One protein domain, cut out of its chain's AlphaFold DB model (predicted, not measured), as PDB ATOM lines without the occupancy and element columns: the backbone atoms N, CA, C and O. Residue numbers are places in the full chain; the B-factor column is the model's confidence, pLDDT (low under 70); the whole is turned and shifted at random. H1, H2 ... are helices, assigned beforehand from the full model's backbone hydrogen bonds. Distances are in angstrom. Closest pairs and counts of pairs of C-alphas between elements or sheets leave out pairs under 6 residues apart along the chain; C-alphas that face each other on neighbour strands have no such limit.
ATOM      1  N   ARG A   5     -26.448  31.052  -3.005       83.81
ATOM      2  CA  ARG A   5     -27.269  31.857  -2.101       83.81
ATOM      3  C   ARG A   5     -28.516  32.418  -2.787       83.81
ATOM      4  O   ARG A   5     -29.567  32.500  -2.161       83.81
ATOM      5  N   ASP A   6     -28.416  32.799  -4.060       82.06
ATOM      6  CA  ASP A   6     -29.573  33.268  -4.831       82.06
ATOM      7  C   ASP A   6     -30.560  32.121  -5.080       82.06
ATOM      8  O   ASP A   6     -31.775  32.325  -5.003       82.06
ATOM      9  N   VAL A   7     -30.033  30.916  -5.333       82.94
ATOM     10  CA  VAL A   7     -30.822  29.686  -5.484       82.94
ATOM     11  C   VAL A   7     -31.500  29.304  -4.166       82.94
ATOM     12  O   VAL A   7     -32.712  29.098  -4.148       82.94
ATOM     13  N   ASP A   8     -30.758  29.283  -3.058       87.38
ATOM     14  CA  ASP A   8     -31.282  29.011  -1.714       87.38
ATOM     15  C   ASP A   8     -32.420  29.969  -1.351       87.38
ATOM     16  O   ASP A   8     -33.535  29.541  -1.052       87.38
ATOM     17  N   ALA A   9     -32.207  31.275  -1.517       85.31
ATOM     18  CA  ALA A   9     -33.232  32.268  -1.233       85.31
ATOM     19  C   ALA A   9     -34.480  32.099  -2.124       85.31
ATOM     20  O   ALA A   9     -35.605  32.337  -1.675       85.31
ATOM     21  N   ALA A  10     -34.320  31.702  -3.392       81.94
ATOM     22  CA  ALA A  10     -35.444  31.438  -4.293       81.94
ATOM     23  C   ALA A  10     -36.249  30.199  -3.876       81.94
ATOM     24  O   ALA A  10     -37.477  30.274  -3.775       81.94
ATOM     25  N   LEU A  11     -35.571  29.095  -3.567       86.38
ATOM     26  CA  LEU A  11     -36.198  27.854  -3.111       86.38
ATOM     27  C   LEU A  11     -36.851  28.023  -1.733       86.38
ATOM     28  O   LEU A  11     -37.967  27.547  -1.519       86.38
ATOM     29  N   ALA A  12     -36.222  28.760  -0.815       88.06
ATOM     30  CA  ALA A  12     -36.785  29.081   0.493       88.06
ATOM     31  C   ALA A  12     -38.069  29.914   0.360       88.06
ATOM     32  O   ALA A  12     -39.069  29.614   1.016       88.06
ATOM     33  N   ARG A  13     -38.097  30.904  -0.545       83.75
ATOM     34  CA  ARG A  13     -39.333  31.638  -0.868       83.75
ATOM     35  C   ARG A  13     -40.413  30.700  -1.402       83.75
ATOM     36  O   ARG A  13     -41.536  30.739  -0.903       83.75
ATOM     37  N   ALA A  14     -40.084  29.836  -2.362       82.81
ATOM     38  CA  ALA A  14     -41.031  28.873  -2.929       82.81
ATOM     39  C   ALA A  14     -41.604  27.916  -1.867       82.81
ATOM     40  O   ALA A  14     -42.811  27.662  -1.846       82.81
ATOM     41  N   LEU A  15     -40.765  27.454  -0.933       87.19
ATOM     42  CA  LEU A  15     -41.183  26.640   0.206       87.19
ATOM     43  C   LEU A  15     -42.227  27.367   1.063       87.19
ATOM     44  O   LEU A  15     -43.270  26.793   1.386       87.19
ATOM     45  N   ARG A  16     -41.995  28.642   1.394       83.31
ATOM     46  CA  ARG A  16     -42.949  29.461   2.162       83.31
ATOM     47  C   ARG A  16     -44.267  29.658   1.414       83.31
ATOM     48  O   ARG A  16     -45.327  29.472   2.013       83.31
ATOM     49  N   VAL A  17     -44.212  29.949   0.108       79.44
ATOM     50  CA  VAL A  17     -45.406  30.071  -0.752       79.44
ATOM     51  C   VAL A  17     -46.237  28.796  -0.693       79.44
ATOM     52  O   VAL A  17     -47.432  28.843  -0.402       79.44
ATOM     53  N   MET A  18     -45.617  27.639  -0.928       80.81
ATOM     54  CA  MET A  18     -46.349  26.378  -0.951       80.81
ATOM     55  C   MET A  18     -46.909  25.986   0.409       80.81
ATOM     56  O   MET A  18     -48.007  25.434   0.470       80.81
ATOM     57  N   ARG A  19     -46.218  26.302   1.506       82.06
ATOM     58  CA  ARG A  19     -46.773  26.108   2.852       82.06
ATOM     59  C   ARG A  19     -48.001  26.992   3.082       82.06
ATOM     60  O   ARG A  19     -48.980  26.518   3.654       82.06
ATOM     61  N   ALA A  20     -48.000  28.230   2.581       77.69
ATOM     62  CA  ALA A  20     -49.157  29.124   2.660       77.69
ATOM     63  C   ALA A  20     -50.331  28.610   1.823       77.69
ATOM     64  O   ALA A  20     -51.472  28.617   2.289       77.69
ATOM     65  N   VAL A  21     -50.053  28.107   0.618       76.06
ATOM     66  CA  VAL A  21     -51.055  27.435  -0.215       76.06
ATOM     67  C   VAL A  21     -51.612  26.222   0.527       76.06
ATOM     68  O   VAL A  21     -52.819  26.166   0.721       76.06
ATOM     69  N   ALA A  22     -50.764  25.327   1.045       77.94
ATOM     70  CA  ALA A  22     -51.173  24.133   1.790       77.94
ATOM     71  C   ALA A  22     -52.003  24.449   3.051       77.94
ATOM     72  O   ALA A  22     -52.946  23.723   3.366       77.94
ATOM     73  N   LEU A  23     -51.705  25.548   3.757       74.94
ATOM     74  CA  LEU A  23     -52.531  26.041   4.868       74.94
ATOM     75  C   LEU A  23     -53.944  26.424   4.406       74.94
ATOM     76  O   LEU A  23     -54.919  26.118   5.097       74.94
ATOM     77  N   ARG A  24     -54.056  27.102   3.258       70.00
ATOM     78  CA  ARG A  24     -55.331  27.573   2.692       70.00
ATOM     79  C   ARG A  24     -56.126  26.435   2.044       70.00
ATOM     80  O   ARG A  24     -57.348  26.416   2.145       70.00
ATOM     81  N   SER A  25     -55.447  25.465   1.434       66.12
ATOM     82  CA  SER A  25     -56.033  24.324   0.719       66.12
ATOM     83  C   SER A  25     -56.021  23.020   1.528       66.12
ATOM     84  O   SER A  25     -56.089  21.943   0.938       66.12
ATOM     85  N   ARG A  26     -55.989  23.117   2.871       57.06
ATOM     86  CA  ARG A  26     -55.835  22.051   3.898       57.06
ATOM     87  C   ARG A  26     -56.508  20.690   3.639       57.06
ATOM     88  O   ARG A  26     -56.124  19.713   4.266       57.06
ATOM     89  N   ALA A  27     -57.497  20.605   2.754       53.72
ATOM     90  CA  ALA A  27     -58.179  19.373   2.370       53.72
ATOM     91  C   ALA A  27     -57.485  18.553   1.256       53.72
ATOM     92  O   ALA A  27     -57.961  17.459   0.957       53.72
ATOM     93  N   GLN A  28     -56.407  19.042   0.626       64.44
ATOM     94  CA  GLN A  28     -55.853  18.394  -0.578       64.44
ATOM     95  C   GLN A  28     -54.416  17.873  -0.483       64.44
ATOM     96  O   GLN A  28     -54.041  17.025  -1.292       64.44
ATOM     97  N   VAL A  29     -53.611  18.319   0.485       73.69
ATOM     98  CA  VAL A  29     -52.245  17.793   0.635       73.69
ATOM     99  C   VAL A  29     -52.304  16.488   1.408       73.69
ATOM    100  O   VAL A  29     -52.599  16.485   2.602       73.69
ATOM    101  N   ARG A  30     -52.049  15.370   0.730       75.00
ATOM    102  CA  ARG A  30     -51.989  14.061   1.381       75.00
ATOM    103  C   ARG A  30     -50.569  13.818   1.897       75.00
ATOM    104  O   ARG A  30     -49.639  13.834   1.086       75.00
ATOM    105  N   PRO A  31     -50.387  13.584   3.210       74.38
ATOM    106  CA  PRO A  31     -49.141  13.042   3.730       74.38
ATOM    107  C   PRO A  31     -48.789  11.744   3.010       74.38
ATOM    108  O   PRO A  31     -49.684  10.994   2.599       74.38
ATOM    109  N   ARG A  32     -47.495  11.448   2.884       74.50
ATOM    110  CA  ARG A  32     -47.101  10.106   2.471       74.50
ATOM    111  C   ARG A  32     -47.462   9.111   3.567       74.50
ATOM    112  O   ARG A  32     -47.427   9.429   4.751       74.50
ATOM    113  N   ALA A  33     -47.769   7.885   3.154       75.00
ATOM    114  CA  ALA A  33     -47.866   6.766   4.087       75.00
ATOM    115  C   ALA A  33     -46.508   6.465   4.748       75.00
ATOM    116  O   ALA A  33     -46.468   5.963   5.865       75.00
ATOM    117  N   MET A  34     -45.413   6.788   4.054       76.25
ATOM    118  CA  MET A  34     -44.047   6.631   4.528       76.25
ATOM    119  C   MET A  34     -43.188   7.781   4.007       76.25
ATOM    120  O   MET A  34     -43.230   8.100   2.815       76.25
ATOM    121  N   GLU A  35     -42.434   8.403   4.906       83.50
ATOM    122  CA  GLU A  35     -41.478   9.451   4.559       83.50
ATOM    123  C   GLU A  35     -40.329   8.867   3.718       83.50
ATOM    124  O   GLU A  35     -39.952   7.707   3.908       83.50
ATOM    125  N   PRO A  36     -39.774   9.631   2.765       85.38
ATOM    126  CA  PRO A  36     -38.661   9.160   1.954       85.38
ATOM    127  C   PRO A  36     -37.394   8.974   2.799       85.38
ATOM    128  O   PRO A  36     -37.062   9.805   3.648       85.38
ATOM    129  N   GLY A  37     -36.658   7.896   2.524       87.31
ATOM    130  CA  GLY A  37     -35.359   7.643   3.137       87.31
ATOM    131  C   GLY A  37     -34.229   8.485   2.535       87.31
ATOM    132  O   GLY A  37     -34.415   9.272   1.599       87.31
ATOM    133  N   ARG A  38     -33.027   8.335   3.099       88.69
ATOM    134  CA  ARG A  38     -31.846   9.141   2.749       88.69
ATOM    135  C   ARG A  38     -31.441   8.972   1.291       88.69
ATOM    136  O   ARG A  38     -31.078   9.961   0.651       88.69
ATOM    137  N   ASN A  39     -31.508   7.753   0.766       86.94
ATOM    138  CA  ASN A  39     -31.093   7.474  -0.604       86.94
ATOM    139  C   ASN A  39     -32.087   8.061  -1.612       86.94
ATOM    140  O   ASN A  39     -31.672   8.608  -2.639       86.94
ATOM    141  N   SER A  40     -33.385   8.013  -1.296       86.31
ATOM    142  CA  SER A  40     -34.439   8.675  -2.068       86.31
ATOM    143  C   SER A  40     -34.276  10.197  -2.084       86.31
ATOM    144  O   SER A  40     -34.259  10.802  -3.155       86.31
ATOM    145  N   VAL A  41     -34.092  10.819  -0.913       88.56
ATOM    146  CA  VAL A  41     -33.957  12.280  -0.782       88.56
ATOM    147  C   VAL A  41     -32.738  12.815  -1.541       88.56
ATOM    148  O   VAL A  41     -32.847  13.827  -2.231       88.56
ATOM    149  N   ARG A  42     -31.597  12.117  -1.495       85.88
ATOM    150  CA  ARG A  42     -30.382  12.516  -2.230       85.88
ATOM    151  C   ARG A  42     -30.588  12.638  -3.739       85.88
ATOM    152  O   ARG A  42     -29.963  13.489  -4.362       85.88
ATOM    153  N   ARG A  43     -31.483  11.829  -4.308       83.00
ATOM    154  CA  ARG A  43     -31.801  11.814  -5.746       83.00
ATOM    155  C   ARG A  43     -32.878  12.819  -6.150       83.00
ATOM    156  O   ARG A  43     -33.144  12.980  -7.337       83.00
ATOM    157  N   MET A  44     -33.527  13.486  -5.195       85.75
ATOM    158  CA  MET A  44     -34.553  14.475  -5.514       85.75
ATOM    159  C   MET A  44     -33.931  15.726  -6.130       85.75
ATOM    160  O   MET A  44     -32.898  16.224  -5.678       85.75
ATOM    161  N   THR A  45     -34.600  16.277  -7.136       86.12
ATOM    162  CA  THR A  45     -34.309  17.621  -7.635       86.12
ATOM    163  C   THR A  45     -34.674  18.673  -6.582       86.12
ATOM    164  O   THR A  45     -35.361  18.382  -5.596       86.12
ATOM    165  N   ALA A  46     -34.203  19.906  -6.748       85.44
ATOM    166  CA  ALA A  46     -34.447  20.957  -5.766       85.44
ATOM    167  C   ALA A  46     -35.937  21.294  -5.626       85.44
ATOM    168  O   ALA A  46     -36.439  21.397  -4.506       85.44
ATOM    169  N   GLY A  47     -36.670  21.371  -6.737       85.75
ATOM    170  CA  GLY A  47     -38.117  21.535  -6.742       85.75
ATOM    171  C   GLY A  47     -38.821  20.404  -5.992       85.75
ATOM    172  O   GLY A  47     -39.721  20.655  -5.185       85.75
ATOM    173  N   ARG A  48     -38.369  19.155  -6.168       89.00
ATOM    174  CA  ARG A  48     -38.917  17.996  -5.443       89.00
ATOM    175  C   ARG A  48     -38.635  18.042  -3.943       89.00
ATOM    176  O   ARG A  48     -39.548  17.741  -3.176       89.00
ATOM    177  N   LEU A  49     -37.449  18.479  -3.519       90.19
ATOM    178  CA  LEU A  49     -37.142  18.686  -2.097       90.19
ATOM    179  C   LEU A  49     -38.080  19.716  -1.453       90.19
ATOM    180  O   LEU A  49     -38.555  19.508  -0.336       90.19
ATOM    181  N   VAL A  50     -38.394  20.804  -2.164       89.19
ATOM    182  CA  VAL A  50     -39.340  21.820  -1.680       89.19
ATOM    183  C   VAL A  50     -40.738  21.216  -1.505       89.19
ATOM    184  O   VAL A  50     -41.340  21.376  -0.443       89.19
ATOM    185  N   VAL A  51     -41.251  20.492  -2.507       89.19
ATOM    186  CA  VAL A  51     -42.564  19.817  -2.441       89.19
ATOM    187  C   VAL A  51     -42.634  18.840  -1.270       89.19
ATOM    188  O   VAL A  51     -43.605  18.842  -0.510       89.19
ATOM    189  N   GLU A  52     -41.609  18.010  -1.111       90.25
ATOM    190  CA  GLU A  52     -41.585  16.980  -0.077       90.25
ATOM    191  C   GLU A  52     -41.482  17.592   1.326       90.25
ATOM    192  O   GLU A  52     -42.204  17.183   2.232       90.25
ATOM    193  N   SER A  53     -40.720  18.680   1.482       90.50
ATOM    194  CA  SER A  53     -40.686  19.453   2.727       90.50
ATOM    195  C   SER A  53     -42.071  19.986   3.119       90.50
ATOM    196  O   SER A  53     -42.422  20.002   4.303       90.50
ATOM    197  N   VAL A  54     -42.898  20.400   2.151       87.56
ATOM    198  CA  VAL A  54     -44.285  20.822   2.421       87.56
ATOM    199  C   VAL A  54     -45.142  19.639   2.859       87.56
ATOM    200  O   VAL A  54     -45.878  19.774   3.835       87.56
ATOM    201  N   ARG A  55     -45.041  18.480   2.189       87.62
ATOM    202  CA  ARG A  55     -45.781  17.267   2.584       87.62
ATOM    203  C   ARG A  55     -45.457  16.854   4.017       87.62
ATOM    204  O   ARG A  55     -46.382  16.666   4.807       87.62
ATOM    205  N   GLN A  56     -44.174  16.805   4.368       87.00
ATOM    206  CA  GLN A  56     -43.742  16.448   5.717       87.00
ATOM    207  C   GLN A  56     -44.204  17.484   6.754       87.00
ATOM    208  O   GLN A  56     -44.647  17.132   7.851       87.00
ATOM    209  N   SER A  57     -44.193  18.773   6.394       84.06
ATOM    210  CA  SER A  57     -44.736  19.838   7.248       84.06
ATOM    211  C   SER A  57     -46.248  19.694   7.464       84.06
ATOM    212  O   SER A  57     -46.750  20.022   8.532       84.06
ATOM    213  N   VAL A  58     -47.008  19.203   6.481       81.12
ATOM    214  CA  VAL A  58     -48.440  18.903   6.663       81.12
ATOM    215  C   VAL A  58     -48.632  17.723   7.614       81.12
ATOM    216  O   VAL A  58     -49.486  17.807   8.495       81.12
ATOM    217  N   ALA A  59     -47.828  16.665   7.473       81.19
ATOM    218  CA  ALA A  59     -47.900  15.466   8.307       81.19
ATOM    219  C   ALA A  59     -47.620  15.755   9.793       81.19
ATOM    220  O   ALA A  59     -48.333  15.280  10.673       81.19
ATOM    221  N   THR A  60     -46.600  16.571  10.062       77.19
ATOM    222  CA  THR A  60     -46.144  16.934  11.419       77.19
ATOM    223  C   THR A  60     -46.883  18.138  12.011       77.19
ATOM    224  O   THR A  60     -46.794  18.407  13.208       77.19
ATOM    225  N   GLY A  61     -47.660  18.841  11.186       75.00
ATOM    226  CA  GLY A  61     -48.304  20.099  11.527       75.00
ATOM    227  C   GLY A  61     -47.481  21.286  11.037       75.00
ATOM    228  O   GLY A  61     -46.355  21.515  11.467       75.00
ATOM    229  N   LEU A  62     -48.094  22.102  10.173       72.19
ATOM    230  CA  LEU A  62     -47.423  23.165   9.412       72.19
ATOM    231  C   LEU A  62     -46.719  24.235  10.260       72.19
ATOM    232  O   LEU A  62     -46.009  25.038   9.681       72.19
ATOM    233  N   ALA A  63     -46.912  24.276  11.579       68.94
ATOM    234  CA  ALA A  63     -46.263  25.222  12.491       68.94
ATOM    235  C   ALA A  63     -45.225  24.569  13.426       68.94
ATOM    236  O   ALA A  63     -44.557  25.284  14.163       68.94
ATOM    237  N   ALA A  64     -45.108  23.237  13.434       72.94
ATOM    238  CA  ALA A  64     -44.250  22.519  14.375       72.94
ATOM    239  C   ALA A  64     -42.767  22.549  13.973       72.94
ATOM    240  O   ALA A  64     -41.906  22.458  14.844       72.94
ATOM    241  N   GLY A  65     -42.481  22.713  12.673       70.50
ATOM    242  CA  GLY A  65     -41.132  22.541  12.138       70.50
ATOM    243  C   GLY A  65     -40.655  21.092  12.257       70.50
ATOM    244  O   GLY A  65     -41.228  20.288  12.991       70.50
ATOM    245  N   VAL A  66     -39.622  20.726  11.500       76.75
ATOM    246  CA  VAL A  66     -39.058  19.368  11.538       76.75
ATOM    247  C   VAL A  66     -37.551  19.461  11.719       76.75
ATOM    248  O   VAL A  66     -36.827  19.797  10.791       76.75
ATOM    249  N   VAL A  67     -37.075  19.187  12.934       72.81
ATOM    250  CA  VAL A  67     -35.654  19.297  13.296       72.81
ATOM    251  C   VAL A  67     -34.958  17.946  13.141       72.81
ATOM    252  O   VAL A  67     -35.462  16.937  13.631       72.81
ATOM    253  N   GLY A  68     -33.777  17.932  12.514       66.94
ATOM    254  CA  GLY A  68     -32.921  16.738  12.452       66.94
ATOM    255  C   GLY A  68     -33.436  15.623  11.534       66.94
ATOM    256  O   GLY A  68     -33.148  14.454  11.770       66.94
ATOM    257  N   GLY A  69     -34.227  15.974  10.516       83.06
ATOM    258  CA  GLY A  69     -34.736  15.045   9.507       83.06
ATOM    259  C   GLY A  69     -33.851  14.947   8.259       83.06
ATOM    260  O   GLY A  69     -33.049  15.833   7.966       83.06
ATOM    261  N   VAL A  70     -34.071  13.891   7.472       89.12
ATOM    262  CA  VAL A  70     -33.333  13.595   6.229       89.12
ATOM    263  C   VAL A  70     -33.357  14.767   5.233       89.12
ATOM    264  O   VAL A  70     -32.341  15.055   4.603       89.12
ATOM    265  N   LEU A  71     -34.486  15.479   5.116       90.25
ATOM    266  CA  LEU A  71     -34.602  16.658   4.248       90.25
ATOM    267  C   LEU A  71     -33.751  17.837   4.741       90.25
ATOM    268  O   LEU A  71     -33.069  18.468   3.939       90.25
ATOM    269  N   GLY A  72     -33.752  18.120   6.048       91.12
ATOM    270  CA  GLY A  72     -32.931  19.184   6.639       91.12
ATOM    271  C   GLY A  72     -31.431  18.945   6.437       91.12
ATOM    272  O   GLY A  72     -30.691  19.858   6.066       91.12
ATOM    273  N   GLU A  73     -30.993  17.696   6.607       91.06
ATOM    274  CA  GLU A  73     -29.612  17.292   6.336       91.06
ATOM    275  C   GLU A  73     -29.245  17.432   4.855       91.06
ATOM    276  O   GLU A  73     -28.145  17.885   4.535       91.06
ATOM    277  N   GLU A  74     -30.158  17.092   3.943       90.50
ATOM    278  CA  GLU A  74     -29.923  17.236   2.505       90.50
ATOM    279  C   GLU A  74     -29.862  18.704   2.070       90.50
ATOM    280  O   GLU A  74     -28.983  19.068   1.285       90.50
ATOM    281  N   PHE A  75     -30.719  19.572   2.617       91.31
ATOM    282  CA  PHE A  75     -30.600  21.017   2.412       91.31
ATOM    283  C   PHE A  75     -29.228  21.521   2.869       91.31
ATOM    284  O   PHE A  75     -28.555  22.230   2.123       91.31
ATOM    285  N   SER A  76     -28.762  21.081   4.042       90.50
ATOM    286  CA  SER A  76     -27.423  21.419   4.528       90.50
ATOM    287  C   SER A  76     -26.315  20.918   3.598       90.50
ATOM    288  O   SER A  76     -25.359  21.648   3.352       90.50
ATOM    289  N   ARG A  77     -26.426  19.687   3.078       88.31
ATOM    290  CA  ARG A  77     -25.440  19.101   2.155       88.31
ATOM    291  C   ARG A  77     -25.321  19.916   0.868       88.31
ATOM    292  O   ARG A  77     -24.218  20.086   0.362       88.31
ATOM    293  N   ARG A  78     -26.444  20.433   0.360       86.19
ATOM    294  CA  ARG A  78     -26.503  21.270  -0.851       86.19
ATOM    295  C   ARG A  78     -26.194  22.751  -0.602       86.19
ATOM    296  O   ARG A  78     -26.296  23.540  -1.533       86.19
ATOM    297  N   GLY A  79     -25.845  23.146   0.627       87.50
ATOM    298  CA  GLY A  79     -25.597  24.549   0.979       87.50
ATOM    299  C   GLY A  79     -26.849  25.435   0.954       87.50
ATOM    300  O   GLY A  79     -26.734  26.638   0.738       87.50
ATOM    301  N   LEU A  80     -28.035  24.843   1.142       88.88
ATOM    302  CA  LEU A  80     -29.339  25.513   1.154       88.88
ATOM    303  C   LEU A  80     -29.769  25.813   2.603       88.88
ATOM    304  O   LEU A  80     -30.710  25.218   3.144       88.88
ATOM    305  N   ASP A  81     -29.011  26.675   3.278       90.94
ATOM    306  CA  ASP A  81     -29.192  26.971   4.702       90.94
ATOM    307  C   ASP A  81     -30.534  27.670   4.998       90.94
ATOM    308  O   ASP A  81     -31.155  27.380   6.028       90.94
ATOM    309  N   GLU A  82     -31.019  28.546   4.109       90.00
ATOM    310  CA  GLU A  82     -32.325  29.202   4.249       90.00
ATOM    311  C   GLU A  82     -33.475  28.202   4.059       90.00
ATOM    312  O   GLU A  82     -34.452  28.237   4.820       90.00
ATOM    313  N   CYS A  83     -33.363  27.273   3.101       89.88
ATOM    314  CA  CYS A  83     -34.308  26.161   2.968       89.88
ATOM    315  C   CYS A  83     -34.340  25.291   4.227       89.88
ATOM    316  O   CYS A  83     -35.432  25.015   4.736       89.88
ATOM    317  N   ARG A  84     -33.169  24.907   4.764       92.56
ATOM    318  CA  ARG A  84     -33.075  24.140   6.018       92.56
ATOM    319  C   ARG A  84     -33.775  24.881   7.149       92.56
ATOM    320  O   ARG A  84     -34.652  24.318   7.795       92.56
ATOM    321  N   GLN A  85     -33.450  26.156   7.359       90.50
ATOM    322  CA  GLN A  85     -34.057  26.951   8.424       90.50
ATOM    323  C   GLN A  85     -35.580  27.061   8.262       90.50
ATOM    324  O   GLN A  85     -36.325  26.963   9.240       90.50
ATOM    325  N   CYS A  86     -36.061  27.249   7.032       88.25
ATOM    326  CA  CYS A  86     -37.489  27.298   6.740       88.25
ATOM    327  C   CYS A  86     -38.184  25.961   7.057       88.25
ATOM    328  O   CYS A  86     -39.284  25.963   7.611       88.25
ATOM    329  N   HIS A  87     -37.551  24.830   6.741       89.31
ATOM    330  CA  HIS A  87     -38.039  23.490   7.071       89.31
ATOM    331  C   HIS A  87     -38.066  23.238   8.591       89.31
ATOM    332  O   HIS A  87     -39.093  22.850   9.149       89.31
ATOM    333  N   GLU A  88     -36.962  23.526   9.279       89.75
ATOM    334  CA  GLU A  88     -36.766  23.186  10.693       89.75
ATOM    335  C   GLU A  88     -37.548  24.076  11.653       89.75
ATOM    336  O   GLU A  88     -38.073  23.596  12.652       89.75
ATOM    337  N   SER A  89     -37.639  25.375  11.368       83.62
ATOM    338  CA  SER A  89     -38.287  26.320  12.285       83.62
ATOM    339  C   SER A  89     -39.804  26.190  12.296       83.62
ATOM    340  O   SER A  89     -40.455  26.649  13.232       83.62
ATOM    341  N   GLY A  90     -40.391  25.669  11.214       71.88
ATOM    342  CA  GLY A  90     -41.834  25.722  11.025       71.88
ATOM    343  C   GLY A  90     -42.384  27.151  10.929       71.88
ATOM    344  O   GLY A  90     -43.585  27.318  10.718       71.88
ATOM    345  N   GLN A  91     -41.543  28.182  11.022       65.81
ATOM    346  CA  GLN A  91     -41.993  29.559  11.032       65.81
ATOM    347  C   GLN A  91     -42.385  29.973   9.624       65.81
ATOM    348  O   GLN A  91     -41.664  29.763   8.648       65.81
ATOM    349  N   MET A  92     -43.567  30.557   9.543       63.09
ATOM    350  CA  MET A  92     -44.009  31.310   8.393       63.09
ATOM    351  C   MET A  92     -44.143  32.742   8.882       63.09
ATOM    352  O   MET A  92     -44.902  32.985   9.818       63.09
ATOM    353  N   ASP A  93     -43.375  33.678   8.329       59.53
ATOM    354  CA  ASP A  93     -43.584  35.078   8.674       59.53
ATOM    355  C   ASP A  93     -44.968  35.491   8.145       59.53
ATOM    356  O   ASP A  93     -45.252  35.384   6.951       59.53
ATOM    357  N   ASP A  94     -45.852  35.956   9.030       50.34
ATOM    358  CA  ASP A  94     -47.180  36.472   8.676       50.34
ATOM    359  C   ASP A  94     -47.101  37.641   7.682       50.34
ATOM    360  O   ASP A  94     -48.098  37.986   7.037       50.34
ATOM    361  N   ARG A  95     -45.939  38.298   7.594       53.25
ATOM    362  CA  ARG A  95     -45.634  39.310   6.588       53.25
ATOM    363  C   ARG A  95     -45.244  38.675   5.257       53.25
ATOM    364  O   ARG A  95     -45.782  39.102   4.249       53.25
ATOM    365  N   GLU A  96     -44.439  37.612   5.241       49.72
ATOM    366  CA  GLU A  96     -44.125  36.844   4.023       49.72
ATOM    367  C   GLU A  96     -45.360  36.120   3.464       49.72
ATOM    368  O   GLU A  96     -45.559  36.105   2.257       49.72
ATOM    369  N   ILE A  97     -46.259  35.603   4.311       49.22
ATOM    370  CA  ILE A  97     -47.553  35.037   3.876       49.22
ATOM    371  C   ILE A  97     -48.431  36.087   3.164       49.22
ATOM    372  O   ILE A  97     -49.277  35.718   2.347       49.22
ATOM    373  N   ARG A  98     -48.255  37.377   3.490       49.75
ATOM    374  CA  ARG A  98     -48.965  38.516   2.880       49.75
ATOM    375  C   ARG A  98     -48.209  39.161   1.706       49.75
ATOM    376  O   ARG A  98     -48.862  39.692   0.820       49.75
ATOM    377  N   ASP A  99     -46.875  39.128   1.703       43.62
ATOM    378  CA  ASP A  99     -46.012  39.734   0.669       43.62
ATOM    379  C   ASP A  99     -45.670  38.779  -0.481       43.62
ATOM    380  O   ASP A  99     -45.259  39.232  -1.551       43.62
ATOM    381  N   VAL A 100     -45.824  37.464  -0.296       51.59
ATOM    382  CA  VAL A 100     -45.816  36.516  -1.413       51.59
ATOM    383  C   VAL A 100     -46.967  36.910  -2.317       51.59
ATOM    384  O   VAL A 100     -48.112  36.648  -1.959       51.59
ATOM    385  N   ASP A 101     -46.623  37.578  -3.429       53.62
ATOM    386  CA  ASP A 101     -47.519  38.218  -4.393       53.62
ATOM    387  C   ASP A 101     -48.908  37.600  -4.298       53.62
ATOM    388  O   ASP A 101     -49.102  36.444  -4.689       53.62
ATOM    389  N   ASP A 102     -49.849  38.329  -3.689       53.53
ATOM    390  CA  ASP A 102     -51.186  37.816  -3.396       53.53
ATOM    391  C   ASP A 102     -51.809  37.193  -4.655       53.53
ATOM    392  O   ASP A 102     -52.619  36.277  -4.546       53.53
ATOM    393  N   ARG A 103     -51.387  37.609  -5.860       52.97
ATOM    394  CA  ARG A 103     -51.770  37.004  -7.143       52.97
ATOM    395  C   ARG A 103     -51.155  35.632  -7.399       52.97
ATOM    396  O   ARG A 103     -51.853  34.779  -7.932       52.97
ATOM    397  N   VAL A 104     -49.901  35.391  -7.029       60.72
ATOM    398  CA  VAL A 104     -49.236  34.081  -7.128       60.72
ATOM    399  C   VAL A 104     -49.805  33.122  -6.089       60.72
ATOM    400  O   VAL A 104     -50.176  32.006  -6.441       60.72
ATOM    401  N   ALA A 105     -49.968  33.552  -4.833       60.97
ATOM    402  CA  ALA A 105     -50.569  32.709  -3.795       60.97
ATOM    403  C   ALA A 105     -52.056  32.431  -4.065       60.97
ATOM    404  O   ALA A 105     -52.517  31.303  -3.891       60.97
ATOM    405  N   THR A 106     -52.815  33.434  -4.518       60.19
ATOM    406  CA  THR A 106     -54.220  33.252  -4.923       60.19
ATOM    407  C   THR A 106     -54.319  32.465  -6.221       60.19
ATOM    408  O   THR A 106     -55.215  31.641  -6.341       60.19
ATOM    409  N   GLY A 107     -53.406  32.653  -7.173       62.28
ATOM    410  CA  GLY A 107     -53.362  31.921  -8.438       62.28
ATOM    411  C   GLY A 107     -53.055  30.442  -8.230       62.28
ATOM    412  O   GLY A 107     -53.845  29.600  -8.639       62.28
ATOM    413  N   LEU A 108     -51.982  30.121  -7.501       64.75
ATOM    414  CA  LEU A 108     -51.653  28.748  -7.101       64.75
ATOM    415  C   LEU A 108     -52.723  28.151  -6.187       64.75
ATOM    416  O   LEU A 108     -53.058  26.983  -6.332       64.75
ATOM    417  N   GLY A 109     -53.296  28.941  -5.277       60.03
ATOM    418  CA  GLY A 109     -54.419  28.513  -4.445       60.03
ATOM    419  C   GLY A 109     -55.673  28.199  -5.263       60.03
ATOM    420  O   GLY A 109     -56.333  27.205  -4.997       60.03
ATOM    421  N   THR A 110     -55.980  29.001  -6.286       60.84
ATOM    422  CA  THR A 110     -57.108  28.779  -7.204       60.84
ATOM    423  C   THR A 110     -56.854  27.557  -8.080       60.84
ATOM    424  O   THR A 110     -57.734  26.708  -8.194       60.84
ATOM    425  N   LEU A 111     -55.641  27.410  -8.622       60.84
ATOM    426  CA  LEU A 111     -55.230  26.209  -9.348       60.84
ATOM    427  C   LEU A 111     -55.325  24.974  -8.453       60.84
ATOM    428  O   LEU A 111     -55.921  23.998  -8.866       60.84
ATOM    429  N   ALA A 112     -54.873  25.033  -7.199       57.94
ATOM    430  CA  ALA A 112     -54.988  23.924  -6.248       57.94
ATOM    431  C   ALA A 112     -56.430  23.656  -5.784       57.94
ATOM    432  O   ALA A 112     -56.691  22.642  -5.152       57.94
ATOM    433  N   VAL A 113     -57.378  24.558  -6.038       62.31
ATOM    434  CA  VAL A 113     -58.810  24.289  -5.839       62.31
ATOM    435  C   VAL A 113     -59.413  23.616  -7.077       62.31
ATOM    436  O   VAL A 113     -60.331  22.811  -6.937       62.31
ATOM    437  N   MET A 114     -58.905  23.931  -8.272       61.25
ATOM    438  CA  MET A 114     -59.401  23.425  -9.559       61.25
ATOM    439  C   MET A 114     -58.724  22.121 -10.013       61.25
ATOM    440  O   MET A 114     -59.344  21.313 -10.702       61.25
ATOM    441  N   GLU A 115     -57.476  21.910  -9.613       67.12
ATOM    442  CA  GLU A 115     -56.603  20.780  -9.922       67.12
ATOM    443  C   GLU A 115     -56.130  20.122  -8.621       67.12
ATOM    444  O   GLU A 115     -56.177  20.729  -7.551       67.12
ATOM    445  N   SER A 116     -55.667  18.869  -8.689       74.81
ATOM    446  CA  SER A 116     -55.117  18.212  -7.503       74.81
ATOM    447  C   SER A 116     -53.837  18.912  -7.044       74.81
ATOM    448  O   SER A 116     -53.011  19.330  -7.857       74.81
ATOM    449  N   TRP A 117     -53.625  18.984  -5.727       77.31
ATOM    450  CA  TRP A 117     -52.385  19.529  -5.166       77.31
ATOM    451  C   TRP A 117     -51.126  18.888  -5.768       77.31
ATOM    452  O   TRP A 117     -50.156  19.591  -6.017       77.31
ATOM    453  N   ASP A 118     -51.149  17.581  -6.060       77.69
ATOM    454  CA  ASP A 118     -50.013  16.881  -6.674       77.69
ATOM    455  C   ASP A 118     -49.674  17.401  -8.080       77.69
ATOM    456  O   ASP A 118     -48.496  17.465  -8.429       77.69
ATOM    457  N   ALA A 119     -50.676  17.801  -8.873       77.50
ATOM    458  CA  ALA A 119     -50.457  18.391 -10.193       77.50
ATOM    459  C   ALA A 119     -49.839  19.792 -10.073       77.50
ATOM    460  O   ALA A 119     -48.827  20.080 -10.712       77.50
ATOM    461  N   VAL A 120     -50.383  20.624  -9.179       76.62
ATOM    462  CA  VAL A 120     -49.869  21.979  -8.918       76.62
ATOM    463  C   VAL A 120     -48.448  21.937  -8.351       76.62
ATOM    464  O   VAL A 120     -47.571  22.671  -8.802       76.62
ATOM    465  N   ALA A 121     -48.199  21.049  -7.388       81.00
ATOM    466  CA  ALA A 121     -46.886  20.848  -6.790       81.00
ATOM    467  C   ALA A 121     -45.878  20.280  -7.801       81.00
ATOM    468  O   ALA A 121     -44.718  20.678  -7.788       81.00
ATOM    469  N   GLY A 122     -46.319  19.383  -8.692       80.19
ATOM    470  CA  GLY A 122     -45.508  18.865  -9.794       80.19
ATOM    471  C   GLY A 122     -45.073  19.965 -10.760       80.19
ATOM    472  O   GLY A 122     -43.879  20.152 -10.952       80.19
ATOM    473  N   GLY A 123     -46.020  20.750 -11.285       79.38
ATOM    474  CA  GLY A 123     -45.703  21.845 -12.209       79.38
ATOM    475  C   GLY A 123     -44.827  22.934 -11.583       79.38
ATOM    476  O   GLY A 123     -43.950  23.489 -12.249       79.38
ATOM    477  N   LEU A 124     -45.008  23.219 -10.285       81.06
ATOM    478  CA  LEU A 124     -44.113  24.126  -9.570       81.06
ATOM    479  C   LEU A 124     -42.710  23.531  -9.414       81.06
ATOM    480  O   LEU A 124     -41.743  24.252  -9.633       81.06
ATOM    481  N   ALA A 125     -42.589  22.250  -9.052       83.56
ATOM    482  CA  ALA A 125     -41.290  21.590  -8.946       83.56
ATOM    483  C   ALA A 125     -40.524  21.663 -10.271       83.56
ATOM    484  O   ALA A 125     -39.385  22.116 -10.270       83.56
ATOM    485  N   ASP A 126     -41.180  21.338 -11.386       80.94
ATOM    486  CA  ASP A 126     -40.570  21.381 -12.718       80.94
ATOM    487  C   ASP A 126     -40.128  22.812 -13.089       80.94
ATOM    488  O   ASP A 126     -39.063  23.018 -13.670       80.94
ATOM    489  N   THR A 127     -40.912  23.825 -12.701       79.75
ATOM    490  CA  THR A 127     -40.559  25.242 -12.905       79.75
ATOM    491  C   THR A 127     -39.348  25.654 -12.064       79.75
ATOM    492  O   THR A 127     -38.465  26.350 -12.562       79.75
ATOM    493  N   LEU A 128     -39.297  25.243 -10.793       80.56
ATOM    494  CA  LEU A 128     -38.168  25.527  -9.903       80.56
ATOM    495  C   LEU A 128     -36.894  24.844 -10.395       80.56
ATOM    496  O   LEU A 128     -35.832  25.458 -10.368       80.56
ATOM    497  N   ASP A 129     -37.006  23.605 -10.870       82.75
ATOM    498  CA  ASP A 129     -35.885  22.853 -11.427       82.75
ATOM    499  C   ASP A 129     -35.344  23.525 -12.693       82.75
ATOM    500  O   ASP A 129     -34.135  23.712 -12.810       82.75
ATOM    501  N   LEU A 130     -36.218  24.002 -13.587       78.50
ATOM    502  CA  LEU A 130     -35.796  24.779 -14.754       78.50
ATOM    503  C   LEU A 130     -35.066  26.068 -14.349       78.50
ATOM    504  O   LEU A 130     -33.994  26.355 -14.874       78.50
ATOM    505  N   GLN A 131     -35.613  26.827 -13.394       76.69
ATOM    506  CA  GLN A 131     -34.992  28.064 -12.905       76.69
ATOM    507  C   GLN A 131     -33.612  27.810 -12.299       76.69
ATOM    508  O   GLN A 131     -32.670  28.558 -12.544       76.69
ATOM    509  N   VAL A 132     -33.487  26.741 -11.521       77.94
ATOM    510  CA  VAL A 132     -32.222  26.282 -10.954       77.94
ATOM    511  C   VAL A 132     -31.212  25.952 -12.056       77.94
ATOM    512  O   VAL A 132     -30.082  26.436 -12.000       77.94
ATOM    513  N   SER A 133     -31.615  25.178 -13.069       77.06
ATOM    514  CA  SER A 133     -30.752  24.832 -14.204       77.06
ATOM    515  C   SER A 133     -30.319  26.077 -14.989       77.06
ATOM    516  O   SER A 133     -29.153  26.208 -15.357       77.06
ATOM    517  N   GLU A 134     -31.220  27.042 -15.195       73.19
ATOM    518  CA  GLU A 134     -30.928  28.325 -15.856       73.19
ATOM    519  C   GLU A 134     -29.976  29.223 -15.045       73.19
ATOM    520  O   GLU A 134     -29.185  29.979 -15.616       73.19
ATOM    521  N   MET A 135     -30.031  29.148 -13.713       68.31
ATOM    522  CA  MET A 135     -29.165  29.910 -12.803       68.31
ATOM    523  C   MET A 135     -27.703  29.428 -12.820       68.31
ATOM    524  O   MET A 135     -26.812  30.187 -12.415       68.31
ATOM    525  N   GLY A 136     -27.458  28.245 -13.391       56.62
ATOM    526  CA  GLY A 136     -26.159  27.596 -13.506       56.62
ATOM    527  C   GLY A 136     -25.839  26.785 -12.254       56.62
ATOM    528  O   GLY A 136     -25.916  27.306 -11.143       56.62
ATOM    529  N   GLU A 137     -25.461  25.520 -12.449       57.22
ATOM    530  CA  GLU A 137     -25.084  24.524 -11.430       57.22
ATOM    531  C   GLU A 137     -23.811  24.928 -10.659       57.22
ATOM    532  O   GLU A 137     -22.754  24.305 -10.731       57.22
ATOM    533  N   ALA A 138     -23.866  26.029  -9.914       46.03
ATOM    534  CA  ALA A 138     -22.757  26.485  -9.097       46.03
ATOM    535  C   ALA A 138     -22.675  25.645  -7.814       46.03
ATOM    536  O   ALA A 138     -23.178  26.038  -6.762       46.03
ATOM    537  N   GLY A 139     -21.995  24.499  -7.898       48.06
ATOM    538  CA  GLY A 139     -21.472  23.783  -6.730       48.06
ATOM    539  C   GLY A 139     -22.404  22.750  -6.110       48.06
ATOM    540  O   GLY A 139     -22.186  22.341  -4.970       48.06
ATOM    541  N   TRP A 140     -23.424  22.306  -6.836       57.75
ATOM    542  CA  TRP A 140     -24.113  21.086  -6.459       57.75
ATOM    543  C   TRP A 140     -23.232  19.929  -6.901       57.75
ATOM    544  O   TRP A 140     -23.017  19.736  -8.091       57.75
ATOM    545  N   GLU A 141     -22.761  19.117  -5.958       48.38
ATOM    546  CA  GLU A 141     -22.602  17.695  -6.254       48.38
ATOM    547  C   GLU A 141     -24.015  17.144  -6.503       48.38
ATOM    548  O   GLU A 141     -24.601  16.439  -5.671       48.38
ATOM    549  N   VAL A 142     -24.614  17.539  -7.631       48.44
ATOM    550  CA  VAL A 142     -25.472  16.626  -8.354       48.44
ATOM    551  C   VAL A 142     -24.525  15.467  -8.619       48.44
ATOM    552  O   VAL A 142     -23.441  15.652  -9.172       48.44
ATOM    553  N   GLU A 143     -24.843  14.289  -8.099       45.88
ATOM    554  CA  GLU A 143     -24.178  13.054  -8.508       45.88
ATOM    555  C   GLU A 143     -24.529  12.822  -9.997       45.88
ATOM    556  O   GLU A 143     -25.215  11.870 -10.347       45.88
ATOM    557  N   GLU A 144     -24.084  13.715 -10.885       44.66
ATOM    558  CA  GLU A 144     -24.221  13.629 -12.337       44.66
ATOM    559  C   GLU A 144     -23.532  12.346 -12.817       44.66
ATOM    560  O   GLU A 144     -24.026  11.611 -13.654       44.66
ATOM    561  N   SER A 145     -22.466  11.891 -12.159       41.97
ATOM    562  CA  SER A 145     -21.839  10.619 -12.539       41.97
ATOM    563  C   SER A 145     -22.553   9.346 -12.041       41.97
ATOM    564  O   SER A 145     -22.120   8.247 -12.387       41.97
ATOM    565  N   ARG A 146     -23.613   9.448 -11.222       44.44
ATOM    566  CA  ARG A 146     -24.507   8.325 -10.830       44.44
ATOM    567  C   ARG A 146     -25.946   8.525 -11.338       44.44
ATOM    568  O   ARG A 146     -26.884   7.890 -10.857       44.44
ATOM    569  N   GLU A 147     -26.076   9.410 -12.320       45.56
ATOM    570  CA  GLU A 147     -27.258   9.779 -13.087       45.56
ATOM    571  C   GLU A 147     -28.270   8.639 -13.329       45.56
ATOM    572  O   GLU A 147     -27.951   7.564 -13.834       45.56
TER     573      GLU A 147
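What this domain is: This is residues 5 to 147 of the 219 residues of an uncharacterized protein of Corynebacterium xerosis (UniProt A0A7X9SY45). What does the model look like? The bundle of H1, H3 and H8, three long helices set beside one another, makes the core; H5, half of a hairpin with H4, packs on the first part of H1, and H2 packs on H4. H6 and H7 pack on the last part of H1, and residues 136 to 147 trail away after H8. What is it made of? The printed part has 143 residues with eight named helices, H1 to H8 in chain order, and no named strand: the class is all helix. It is compact, with a radius of gyration of the C-alphas of 14.3 A and spans of 40 by 31 by 27 A.

How they stand to each other: Which helix is the hub? H1, residues 5 to 24, touches five others. It touches H3, residues 46 to 60, the same way at a steep tilt of 39 degrees; the closest C-alphas, of Leu 15 and Val 50, are 5.5 A apart. How does H8, residues 117 to 135, stand? It touches H3 by residues 46 to 51 alone, opposite ways at 38 degrees, a tilt only just steep, with the closest C-alphas, of Gly 47 and Ala 125, 3.9 A apart. H1 and H8 only just touch, with 3 pairs of C-alphas within 8 A, the closest being Val 7 and Val 132 at 6.6 A. What else touches H1? Its residues 8 to 16 alone touch H5, residues 81 to 89, closest at the C-alphas of Ala 12 and Cys 83, 4.6 A. Its residues 16 to 20 alone touch H6, residues 96 to 99, closest at Ala 20 and Ile 97, C-alphas 6.2 A apart; its residues 17 to 24 alone touch H7, residues 102 to 114, closest at Val 21 and Gly 109, C-alphas 5.5 A apart. Where are the others? H4, residues 70 to 77, forms a hairpin with H5, the closest C-alphas being Gly 72 and Arg 84 at 5.0 A, and touches H2, residues 38 to 42, closest at the C-alphas of Arg 38 and Val 70, 5.8 A; H1 and H4 are apart. Every O i to N i+4 pair is within hydrogen-bond range in H1, H2, H3, H4, H5, H7 and H8; H6 is too short for one.

Where its parts are: Where does H1 run? From C-alpha 5 at (-27.269, 31.857, -2.101) to C-alpha 24 at (-55.331, 27.573, 2.692), 28.8 A. How long are the other longer helices? H3 measures 21.2 A, H7 17.7 A and H8 26.6 A, ending at C-alpha 135, (-29.165, 29.910, -12.803).

The domain as a whole: How large is it? The two farthest C-alphas, of Asp 94 and Ser 145, are 42.0 A apart; the printed part has no cut, and H1 to H2 is a long link. Where is confidence low? Mean pLDDT of the printed part is 74.6, with 44 residues under 70, among them residues 91 to 115 and 135 to 147.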